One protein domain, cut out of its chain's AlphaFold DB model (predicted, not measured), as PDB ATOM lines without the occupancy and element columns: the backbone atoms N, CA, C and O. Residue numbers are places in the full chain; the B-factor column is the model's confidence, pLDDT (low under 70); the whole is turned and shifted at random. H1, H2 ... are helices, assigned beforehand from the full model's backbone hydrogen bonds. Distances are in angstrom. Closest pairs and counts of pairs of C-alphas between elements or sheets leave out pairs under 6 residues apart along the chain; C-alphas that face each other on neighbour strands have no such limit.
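This is residues 104 to 185 of the 186 residues of an uncharacterized protein of Kalanchoe fedtschenkoi (UniProt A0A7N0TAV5). Three helices, H1, H2 and H3, make an open triangular frame with a hollow middle, and H4 runs on as an arm from the corner where the end of H3 meets the start of H1. Residues 177 to 185 stick out at the end of that arm, which helps to make the long axis. The printed part has 82 residues with four named helices in the order H1, H2, H3, H4, no named strand, and the class all helix. It is only just extended, close to loose, with a radius of gyration of the C-alphas of 17.7 A and spans of 60 by 28 by 15 A.

H1, residues 104 to 127, and H2, residues 131 to 151, are apart. H2 touches H3, residues 155 to 168, only at the corner by their link, about perpendicular at 89 degrees; the closest C-alphas, of Ser 149 and Gly 155, are 3.9 A apart. H3, the hub, touches H1 with residues 161 to 165 alone, at 71 degrees, only just about perpendicular; the closest C-alphas, of Leu 105 and Gly 165, are 6.7 A apart. H3 only just touches H4, residues 170 to 183, only at the corner by their link, with 3 pairs of C-alphas within 8 A, the closest those of His 166 and His 173, 5.8 A apart. H2 and H4 are apart. Every O i to N i+4 pair is within hydrogen-bond range in H1, H2 and H4, and 9 of 10 are in H3.

H1 begins at C-alpha 104 (22.781, 38.847, -31.578) and is 34.1 A long. H2 is 30.1 A, H3 20.8 A and H4 20.4 A long, ending at C-alpha 183 (10.643, 19.906, -34.609).

The C-alphas farthest apart, of Thr 130 and Lys 185, are 60.5 A apart. The printed part has no cut, and its three links are tight. The mean pLDDT of the printed part is 79.5; residues 165 to 185 are under 70.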
ATOM      1  N   THR A 104      22.155  39.204 -32.864       72.81
ATOM      2  CA  THR A 104      22.781  38.847 -31.578       72.81
ATOM      3  C   THR A 104      24.171  38.243 -31.736       72.81
ATOM      4  O   THR A 104      25.065  38.590 -30.969       72.81
ATOM      5  N   LEU A 105      24.381  37.398 -32.746       74.19
ATOM      6  CA  LEU A 105      25.679  36.768 -32.981       74.19
ATOM      7  C   LEU A 105      26.693  37.786 -33.522       74.19
ATOM      8  O   LEU A 105      27.831  37.830 -33.061       74.19
ATOM      9  N   GLY A 106      26.239  38.673 -34.415       80.50
ATOM     10  CA  GLY A 106      27.041  39.791 -34.914       80.50
ATOM     11  C   GLY A 106      27.476  40.736 -33.793       80.50
ATOM     12  O   GLY A 106      28.652  41.060 -33.698       80.50
ATOM     13  N   ALA A 107      26.571  41.096 -32.874       82.94
ATOM     14  CA  ALA A 107      26.912  41.935 -31.723       82.94
ATOM     15  C   ALA A 107      27.971  41.291 -30.806       82.94
ATOM     16  O   ALA A 107      28.870  41.976 -30.321       82.94
ATOM     17  N   ILE A 108      27.896  39.972 -30.591       83.38
ATOM     18  CA  ILE A 108      28.903  39.231 -29.816       83.38
ATOM     19  C   ILE A 108      30.251  39.253 -30.538       83.38
ATOM     20  O   ILE A 108      31.266  39.556 -29.915       83.38
ATOM     21  N   GLN A 109      30.264  38.991 -31.846       85.31
ATOM     22  CA  GLN A 109      31.484  39.019 -32.647       85.31
ATOM     23  C   GLN A 109      32.146  40.402 -32.627       85.31
ATOM     24  O   GLN A 109      33.350  40.495 -32.399       85.31
ATOM     25  N   THR A 110      31.371  41.475 -32.804       88.38
ATOM     26  CA  THR A 110      31.899  42.845 -32.789       88.38
ATOM     27  C   THR A 110      32.465  43.217 -31.419       88.38
ATOM     28  O   THR A 110      33.556  43.779 -31.341       88.38
ATOM     29  N   ASN A 111      31.788  42.854 -30.327       89.38
ATOM     30  CA  ASN A 111      32.305  43.102 -28.979       89.38
ATOM     31  C   ASN A 111      33.582  42.298 -28.698       89.38
ATOM     32  O   ASN A 111      34.507  42.814 -28.070       89.38
ATOM     33  N   LEU A 112      33.657  41.058 -29.188       88.06
ATOM     34  CA  LEU A 112      34.843  40.218 -29.041       88.06
ATOM     35  C   LEU A 112      36.031  40.766 -29.843       88.06
ATOM     36  O   LEU A 112      37.155  40.760 -29.347       88.06
ATOM     37  N   GLN A 113      35.787  41.299 -31.044       91.19
ATOM     38  CA  GLN A 113      36.799  42.012 -31.834       91.19
ATOM     39  C   GLN A 113      37.281  43.284 -31.126       91.19
ATOM     40  O   GLN A 113      38.474  43.578 -31.119       91.19
ATOM     41  N   LEU A 114      36.381  44.032 -30.487       93.31
ATOM     42  CA  LEU A 114      36.765  45.218 -29.722       93.31
ATOM     43  C   LEU A 114      37.630  44.844 -28.507       93.31
ATOM     44  O   LEU A 114      38.638  45.494 -28.229       93.31
ATOM     45  N   ALA A 115      37.259  43.767 -27.810       92.19
ATOM     46  CA  ALA A 115      38.010  43.242 -26.678       92.19
ATOM     47  C   ALA A 115      39.395  42.726 -27.093       92.19
ATOM     48  O   ALA A 115      40.364  42.975 -26.379       92.19
ATOM     49  N   SER A 116      39.522  42.059 -28.248       89.12
ATOM     50  CA  SER A 116      40.820  41.587 -28.742       89.12
ATOM     51  C   SER A 116      41.739  42.739 -29.152       89.12
ATOM     52  O   SER A 116      42.930  42.693 -28.849       89.12
ATOM     53  N   LEU A 117      41.199  43.803 -29.757       93.50
ATOM     54  CA  LEU A 117      41.958  45.026 -30.046       93.50
ATOM     55  C   LEU A 117      42.435  45.702 -28.758       93.50
ATOM     56  O   LEU A 117      43.615  46.030 -28.640       93.50
ATOM     57  N   ALA A 118      41.550  45.862 -27.772       94.19
ATOM     58  CA  ALA A 118      41.915  46.420 -26.472       94.19
ATOM     59  C   ALA A 118      42.982  45.565 -25.765       94.19
ATOM     60  O   ALA A 118      43.961  46.104 -25.248       94.19
ATOM     61  N   ALA A 119      42.840  44.237 -25.807       92.19
ATOM     62  CA  ALA A 119      43.819  43.301 -25.271       92.19
ATOM     63  C   ALA A 119      45.173  43.433 -25.985       92.19
ATOM     64  O   ALA A 119      46.195  43.551 -25.315       92.19
ATOM     65  N   GLY A 120      45.188  43.512 -27.319       89.44
ATOM     66  CA  GLY A 120      46.404  43.710 -28.110       89.44
ATOM     67  C   GLY A 120      47.117  45.025 -27.790       89.44
ATOM     68  O   GLY A 120      48.324  45.025 -27.571       89.44
ATOM     69  N   ILE A 121      46.373  46.129 -27.672       91.75
ATOM     70  CA  ILE A 121      46.926  47.438 -27.283       91.75
ATOM     71  C   ILE A 121      47.479  47.388 -25.854       91.75
ATOM     72  O   ILE A 121      48.555  47.919 -25.583       91.75
ATOM     73  N   SER A 122      46.772  46.738 -24.927       91.06
ATOM     74  CA  SER A 122      47.245  46.594 -23.548       91.06
ATOM     75  C   SER A 122      48.513  45.736 -23.459       91.06
ATOM     76  O   SER A 122      49.463  46.127 -22.785       91.06
ATOM     77  N   ALA A 123      48.573  44.625 -24.201       89.50
ATOM     78  CA  ALA A 123      49.732  43.742 -24.267       89.50
ATOM     79  C   ALA A 123      50.936  44.444 -24.903       89.50
ATOM     80  O   ALA A 123      52.041  44.341 -24.379       89.50
ATOM     81  N   TYR A 124      50.713  45.219 -25.969       89.25
ATOM     82  CA  TYR A 124      51.749  46.023 -26.612       89.25
ATOM     83  C   TYR A 124      52.388  47.017 -25.632       89.25
ATOM     84  O   TYR A 124      53.611  47.090 -25.537       89.25
ATOM     85  N   ASN A 125      51.566  47.731 -24.854       88.62
ATOM     86  CA  ASN A 125      52.058  48.686 -23.859       88.62
ATOM     87  C   ASN A 125      52.752  48.009 -22.665       88.62
ATOM     88  O   ASN A 125      53.727  48.549 -22.151       88.62
ATOM     89  N   LEU A 126      52.268  46.847 -22.212       93.31
ATOM     90  CA  LEU A 126      52.818  46.154 -21.041       93.31
ATOM     91  C   LEU A 126      54.128  45.415 -21.348       93.31
ATOM     92  O   LEU A 126      55.023  45.370 -20.510       93.31
ATOM     93  N   LEU A 127      54.227  44.811 -22.533       87.50
ATOM     94  CA  LEU A 127      55.338  43.935 -22.907       87.50
ATOM     95  C   LEU A 127      56.450  44.660 -23.673       87.50
ATOM     96  O   LEU A 127      57.482  44.054 -23.945       87.50
ATOM     97  N   GLY A 128      56.255  45.939 -24.018       85.62
ATOM     98  CA  GLY A 128      57.270  46.755 -24.688       85.62
ATOM     99  C   GLY A 128      57.716  46.181 -26.033       85.62
ATOM    100  O   GLY A 128      58.887  46.289 -26.389       85.62
ATOM    101  N   TRP A 129      56.804  45.521 -26.754       90.75
ATOM    102  CA  TRP A 129      57.112  44.842 -28.010       90.75
ATOM    103  C   TRP A 129      57.647  45.809 -29.063       90.75
ATOM    104  O   TRP A 129      57.105  46.899 -29.265       90.75
ATOM    105  N   THR A 130      58.690  45.387 -29.779       91.44
ATOM    106  CA  THR A 130      59.212  46.169 -30.899       91.44
ATOM    107  C   THR A 130      58.356  45.951 -32.155       91.44
ATOM    108  O   THR A 130      57.699  44.912 -32.290       91.44
ATOM    109  N   PRO A 131      58.369  46.878 -33.133       89.56
ATOM    110  CA  PRO A 131      57.633  46.698 -34.389       89.56
ATOM    111  C   PRO A 131      58.013  45.421 -35.162       89.56
ATOM    112  O   PRO A 131      57.186  44.867 -35.884       89.56
ATOM    113  N   GLN A 132      59.249  44.939 -35.003       94.06
ATOM    114  CA  GLN A 132      59.740  43.706 -35.626       94.06
ATOM    115  C   GLN A 132      59.118  42.465 -34.977       94.06
ATOM    116  O   GLN A 132      58.693  41.554 -35.687       94.06
ATOM    117  N   ASP A 133      58.986  42.454 -33.649       90.56
ATOM    118  CA  ASP A 133      58.336  41.358 -32.920       90.56
ATOM    119  C   ASP A 133      56.864  41.239 -33.311       90.56
ATOM    120  O   ASP A 133      56.376  40.142 -33.581       90.56
ATOM    121  N   VAL A 134      56.166  42.375 -33.428       91.06
ATOM    122  CA  VAL A 134      54.769  42.415 -33.889       91.06
ATOM    123  C   VAL A 134      54.647  41.854 -35.306       91.06
ATOM    124  O   VAL A 134      53.720  41.092 -35.584       91.06
ATOM    125  N   PHE A 135      55.596  42.167 -36.195       93.19
ATOM    126  CA  PHE A 135      55.619  41.623 -37.553       93.19
ATOM    127  C   PHE A 135      55.770  40.094 -37.553       93.19
ATOM    128  O   PHE A 135      54.936  39.397 -38.140       93.19
ATOM    129  N   TYR A 136      56.767  39.554 -36.848       94.25
ATOM    130  CA  TYR A 136      56.979  38.105 -36.779       94.25
ATOM    131  C   TYR A 136      55.822  37.370 -36.094       94.25
ATOM    132  O   TYR A 136      55.398  36.314 -36.568       94.25
ATOM    133  N   LEU A 137      55.263  37.945 -35.026       92.56
ATOM    134  CA  LEU A 137      54.109  37.387 -34.325       92.56
ATOM    135  C   LEU A 137      52.873  37.381 -35.232       92.56
ATOM    136  O   LEU A 137      52.168  36.377 -35.286       92.56
ATOM    137  N   SER A 138      52.643  38.444 -36.011       92.06
ATOM    138  CA  SER A 138      51.533  38.497 -36.969       92.06
ATOM    139  C   SER A 138      51.660  37.444 -38.078       92.06
ATOM    140  O   SER A 138      50.673  36.789 -38.404       92.06
ATOM    141  N   LEU A 139      52.874  37.215 -38.599       95.56
ATOM    142  CA  LEU A 139      53.150  36.154 -39.573       95.56
ATOM    143  C   LEU A 139      52.868  34.774 -38.976       95.56
ATOM    144  O   LEU A 139      52.139  33.986 -39.576       95.56
ATOM    145  N   ALA A 140      53.396  34.493 -37.783       95.25
ATOM    146  CA  ALA A 140      53.161  33.227 -37.095       95.25
ATOM    147  C   ALA A 140      51.666  33.006 -36.803       95.25
ATOM    148  O   ALA A 140      51.140  31.922 -37.057       95.25
ATOM    149  N   ALA A 141      50.966  34.041 -36.333       92.06
ATOM    150  CA  ALA A 141      49.533  33.997 -36.066       92.06
ATOM    151  C   ALA A 141      48.717  33.758 -37.344       92.06
ATOM    152  O   ALA A 141      47.776  32.972 -37.313       92.06
ATOM    153  N   LEU A 142      49.089  34.372 -38.471       92.75
ATOM    154  CA  LEU A 142      48.425  34.166 -39.760       92.75
ATOM    155  C   LEU A 142      48.606  32.728 -40.258       92.75
ATOM    156  O   LEU A 142      47.642  32.109 -40.718       92.75
ATOM    157  N   PHE A 143      49.806  32.162 -40.109       93.81
ATOM    158  CA  PHE A 143      50.054  30.751 -40.412       93.81
ATOM    159  C   PHE A 143      49.218  29.826 -39.525       93.81
ATOM    160  O   PHE A 143      48.514  28.967 -40.053       93.81
ATOM    161  N   LEU A 144      49.232  30.025 -38.202       91.81
ATOM    162  CA  LEU A 144      48.420  29.230 -37.275       91.81
ATOM    163  C   LEU A 144      46.924  29.353 -37.578       91.81
ATOM    164  O   LEU A 144      46.227  28.346 -37.602       91.81
ATOM    165  N   TRP A 145      46.443  30.564 -37.864       89.56
ATOM    166  CA  TRP A 145      45.048  30.820 -38.216       89.56
ATOM    167  C   TRP A 145      44.633  30.077 -39.489       89.56
ATOM    168  O   TRP A 145      43.548  29.498 -39.564       89.56
ATOM    169  N   THR A 146      45.507  30.069 -40.496       89.75
ATOM    170  CA  THR A 146      45.247  29.382 -41.766       89.75
ATOM    171  C   THR A 146      45.264  27.865 -41.580       89.75
ATOM    172  O   THR A 146      44.375  27.178 -42.083       89.75
ATOM    173  N   LEU A 147      46.228  27.340 -40.815       89.75
ATOM    174  CA  LEU A 147      46.304  25.915 -40.480       89.75
ATOM    175  C   LEU A 147      45.067  25.449 -39.711       89.75
ATOM    176  O   LEU A 147      44.501  24.409 -40.045       89.75
ATOM    177  N   ASP A 148      44.622  26.229 -38.730       88.50
ATOM    178  CA  ASP A 148      43.407  25.967 -37.963       88.50
ATOM    179  C   ASP A 148      42.151  25.968 -38.855       88.50
ATOM    180  O   ASP A 148      41.354  25.028 -38.835       88.50
ATOM    181  N   SER A 149      42.020  26.971 -39.727       85.50
ATOM    182  CA  SER A 149      40.871  27.104 -40.633       85.50
ATOM    183  C   SER A 149      40.748  25.923 -41.602       85.50
ATOM    184  O   SER A 149      39.646  25.407 -41.809       85.50
ATOM    185  N   VAL A 150      41.875  25.483 -42.176       88.38
ATOM    186  CA  VAL A 150      41.935  24.359 -43.125       88.38
ATOM    187  C   VAL A 150      41.750  23.018 -42.415       88.38
ATOM    188  O   VAL A 150      41.049  22.152 -42.933       88.38
ATOM    189  N   SER A 151      42.329  22.845 -41.223       86.06
ATOM    190  CA  SER A 151      42.254  21.574 -40.485       86.06
ATOM    191  C   SER A 151      40.856  21.298 -39.930       86.06
ATOM    192  O   SER A 151      40.420  20.150 -39.919       86.06
ATOM    193  N   PHE A 152      40.139  22.339 -39.494       82.19
ATOM    194  CA  PHE A 152      38.834  22.204 -38.838       82.19
ATOM    195  C   PHE A 152      37.647  22.641 -39.710       82.19
ATOM    196  O   PHE A 152      36.554  22.835 -39.187       82.19
ATOM    197  N   ASN A 153      37.836  22.778 -41.032       77.94
ATOM    198  CA  ASN A 153      36.780  23.127 -41.996       77.94
ATOM    199  C   ASN A 153      35.945  24.356 -41.562       77.94
ATOM    200  O   ASN A 153      34.714  24.337 -41.608       77.94
ATOM    201  N   GLY A 154      36.623  25.401 -41.075       71.06
ATOM    202  CA  GLY A 154      35.979  26.588 -40.488       71.06
ATOM    203  C   GLY A 154      36.631  27.132 -39.209       71.06
ATOM    204  O   GLY A 154      36.247  28.209 -38.757       71.06
ATOM    205  N   GLY A 155      37.631  26.430 -38.665       82.56
ATOM    206  CA  GLY A 155      38.471  26.878 -37.547       82.56
ATOM    207  C   GLY A 155      37.803  26.847 -36.164       82.56
ATOM    208  O   GLY A 155      36.578  26.780 -36.027       82.56
ATOM    209  N   ILE A 156      38.611  26.949 -35.106       80.50
ATOM    210  CA  ILE A 156      38.140  27.000 -33.707       80.50
ATOM    211  C   ILE A 156      37.312  28.254 -33.402       80.50
ATOM    212  O   ILE A 156      36.532  28.269 -32.448       80.50
ATOM    213  N   GLY A 157      37.440  29.306 -34.217       73.75
ATOM    214  CA  GLY A 157      36.700  30.558 -34.048       73.75
ATOM    215  C   GLY A 157      35.181  30.364 -34.066       73.75
ATOM    216  O   GLY A 157      34.481  30.967 -33.253       73.75
ATOM    217  N   GLY A 158      34.672  29.471 -34.925       76.12
ATOM    218  CA  GLY A 158      33.244  29.141 -34.970       76.12
ATOM    219  C   GLY A 158      32.747  28.489 -33.677       76.12
ATOM    220  O   GLY A 158      31.694  28.862 -33.165       76.12
ATOM    221  N   LEU A 159      33.547  27.590 -33.095       80.50
ATOM    222  CA  LEU A 159      33.229  26.909 -31.838       80.50
ATOM    223  C   LEU A 159      33.241  27.871 -30.644       80.50
ATOM    224  O   LEU A 159      32.378  27.787 -29.771       80.50
ATOM    225  N   ILE A 160      34.199  28.802 -30.603       78.38
ATOM    226  CA  ILE A 160      34.287  29.809 -29.537       78.38
ATOM    227  C   ILE A 160      33.080  30.747 -29.600       78.38
ATOM    228  O   ILE A 160      32.460  31.001 -28.570       78.38
ATOM    229  N   VAL A 161      32.713  31.234 -30.790       77.56
ATOM    230  CA  VAL A 161      31.537  32.105 -30.958       77.56
ATOM    231  C   VAL A 161      30.251  31.373 -30.582       77.56
ATOM    232  O   VAL A 161      29.405  31.963 -29.913       77.56
ATOM    233  N   ASP A 162      30.119  30.094 -30.933       72.69
ATOM    234  CA  ASP A 162      28.969  29.270 -30.549       72.69
ATOM    235  C   ASP A 162      28.910  29.036 -29.026       72.69
ATOM    236  O   ASP A 162      27.877  29.245 -28.386       72.69
ATOM    237  N   THR A 163      30.056  28.736 -28.407       77.69
ATOM    238  CA  THR A 163      30.179  28.517 -26.954       77.69
ATOM    239  C   THR A 163      29.883  29.791 -26.161       77.69
ATOM    240  O   THR A 163      29.097  29.775 -25.211       77.69
ATOM    241  N   VAL A 164      30.470  30.923 -26.559       76.00
ATOM    242  CA  VAL A 164      30.232  32.233 -25.934       76.00
ATOM    243  C   VAL A 164      28.804  32.704 -26.211       76.00
ATOM    244  O   VAL A 164      28.151  33.245 -25.320       76.00
ATOM    245  N   GLY A 165      28.273  32.444 -27.407       69.88
ATOM    246  CA  GLY A 165      26.881  32.709 -27.770       69.88
ATOM    247  C   GLY A 165      25.894  31.991 -26.856       69.88
ATOM    248  O   GLY A 165      24.943  32.606 -26.362       69.88
ATOM    249  N   HIS A 166      26.151  30.715 -26.565       68.44
ATOM    250  CA  HIS A 166      25.375  29.940 -25.602       68.44
ATOM    251  C   HIS A 166      25.572  30.383 -24.148       68.44
ATOM    252  O   HIS A 166      24.597  30.381 -23.395       68.44
ATOM    253  N   ALA A 167      26.778  30.799 -23.753       69.56
ATOM    254  CA  ALA A 167      27.068  31.222 -22.382       69.56
ATOM    255  C   ALA A 167      26.519  32.621 -22.041       69.56
ATOM    256  O   ALA A 167      26.066  32.855 -20.921       69.56
ATOM    257  N   VAL A 168      26.546  33.557 -22.994       65.88
ATOM    258  CA  VAL A 168      26.259  34.981 -22.747       65.88
ATOM    259  C   VAL A 168      24.805  35.346 -23.064       65.88
ATOM    260  O   VAL A 168      24.230  36.216 -22.411       65.88
ATOM    261  N   SER A 169      24.167  34.691 -24.041       62.25
ATOM    262  CA  SER A 169      22.840  35.097 -24.524       62.25
ATOM    263  C   SER A 169      21.738  34.102 -24.154       62.25
ATOM    264  O   SER A 169      21.460  33.136 -24.869       62.25
ATOM    265  N   ARG A 170      20.987  34.417 -23.088       60.88
ATOM    266  CA  ARG A 170      19.712  33.742 -22.745       60.88
ATOM    267  C   ARG A 170      18.710  33.772 -23.910       60.88
ATOM    268  O   ARG A 170      17.933  32.839 -24.081       60.88
ATOM    269  N   LYS A 171      18.739  34.830 -24.735       59.53
ATOM    270  CA  LYS A 171      17.863  34.994 -25.907       59.53
ATOM    271  C   LYS A 171      18.201  33.990 -27.017       59.53
ATOM    272  O   LYS A 171      17.281  33.438 -27.614       59.53
ATOM    273  N   TYR A 172      19.488  33.713 -27.249       57.69
ATOM    274  CA  TYR A 172      19.948  32.690 -28.200       57.69
ATOM    275  C   TYR A 172      19.634  31.273 -27.695       57.69
ATOM    276  O   TYR A 172      19.035  30.475 -28.414       57.69
ATOM    277  N   HIS A 173      19.919  30.993 -26.420       65.12
ATOM    278  CA  HIS A 173      19.588  29.717 -25.777       65.12
ATOM    279  C   HIS A 173      18.085  29.383 -25.859       65.12
ATOM    280  O   HIS A 173      17.702  28.293 -26.286       65.12
ATOM    281  N   ASN A 174      17.216  30.356 -25.557       63.72
ATOM    282  CA  ASN A 174      15.765  30.166 -25.618       63.72
ATOM    283  C   ASN A 174      15.243  29.948 -27.052       63.72
ATOM    284  O   ASN A 174      14.298  29.181 -27.237       63.72
ATOM    285  N   ARG A 175      15.870  30.548 -28.079       61.53
ATOM    286  CA  ARG A 175      15.517  30.283 -29.488       61.53
ATOM    287  C   ARG A 175      15.832  28.844 -29.899       61.53
ATOM    288  O   ARG A 175      14.992  28.194 -30.517       61.53
ATOM    289  N   VAL A 176      17.008  28.331 -29.535       60.16
ATOM    290  CA  VAL A 176      17.423  26.962 -29.890       60.16
ATOM    291  C   VAL A 176      16.516  25.919 -29.228       60.16
ATOM    292  O   VAL A 176      16.141  24.934 -29.867       60.16
ATOM    293  N   ILE A 177      16.079  26.163 -27.989       59.47
ATOM    294  CA  ILE A 177      15.107  25.304 -27.295       59.47
ATOM    295  C   ILE A 177      13.735  25.346 -27.986       59.47
ATOM    296  O   ILE A 177      13.110  24.303 -28.187       59.47
ATOM    297  N   GLN A 178      13.278  26.528 -28.411       57.44
ATOM    298  CA  GLN A 178      11.990  26.693 -29.087       57.44
ATOM    299  C   GLN A 178      11.950  26.000 -30.461       57.44
ATOM    300  O   GLN A 178      10.969  25.328 -30.778       57.44
ATOM    301  N   VAL A 179      13.026  26.091 -31.253       56.34
ATOM    302  CA  VAL A 179      13.148  25.373 -32.538       56.34
ATOM    303  C   VAL A 179      13.173  23.857 -32.322       56.34
ATOM    304  O   VAL A 179      12.508  23.117 -33.048       56.34
ATOM    305  N   ARG A 180      13.882  23.381 -31.290       53.69
ATOM    306  CA  ARG A 180      13.946  21.949 -30.960       53.69
ATOM    307  C   ARG A 180      12.576  21.397 -30.543       53.69
ATOM    308  O   ARG A 180      12.225  20.292 -30.947       53.69
ATOM    309  N   HIS A 181      11.774  22.183 -29.823       51.03
ATOM    310  CA  HIS A 181      10.400  21.816 -29.464       51.03
ATOM    311  C   HIS A 181       9.419  21.817 -30.645       51.03
ATOM    312  O   HIS A 181       8.516  20.983 -30.674       51.03
ATOM    313  N   LEU A 182       9.578  22.718 -31.620       48.53
ATOM    314  CA  LEU A 182       8.730  22.743 -32.820       48.53
ATOM    315  C   LEU A 182       9.004  21.555 -33.751       48.53
ATOM    316  O   LEU A 182       8.074  21.030 -34.354       48.53
ATOM    317  N   ARG A 183      10.251  21.075 -33.805       40.19
ATOM    318  CA  ARG A 183      10.643  19.906 -34.609       40.19
ATOM    319  C   ARG A 183      10.084  18.575 -34.092       40.19
ATOM    320  O   ARG A 183       9.986  17.643 -34.868       40.19
ATOM    321  N   GLN A 184       9.735  18.475 -32.808       43.91
ATOM    322  CA  GLN A 184       9.123  17.269 -32.223       43.91
ATOM    323  C   GLN A 184       7.599  17.192 -32.404       43.91
ATOM    324  O   GLN A 184       6.997  16.184 -32.048       43.91
ATOM    325  N   LYS A 185       6.963  18.264 -32.890       44.22
ATOM    326  CA  LYS A 185       5.508  18.330 -33.107       44.22
ATOM    327  C   LYS A 185       5.098  18.154 -34.575       44.22
ATOM    328  O   LYS A 185       3.915  18.290 -34.878       44.22
TER     329      LYS A 185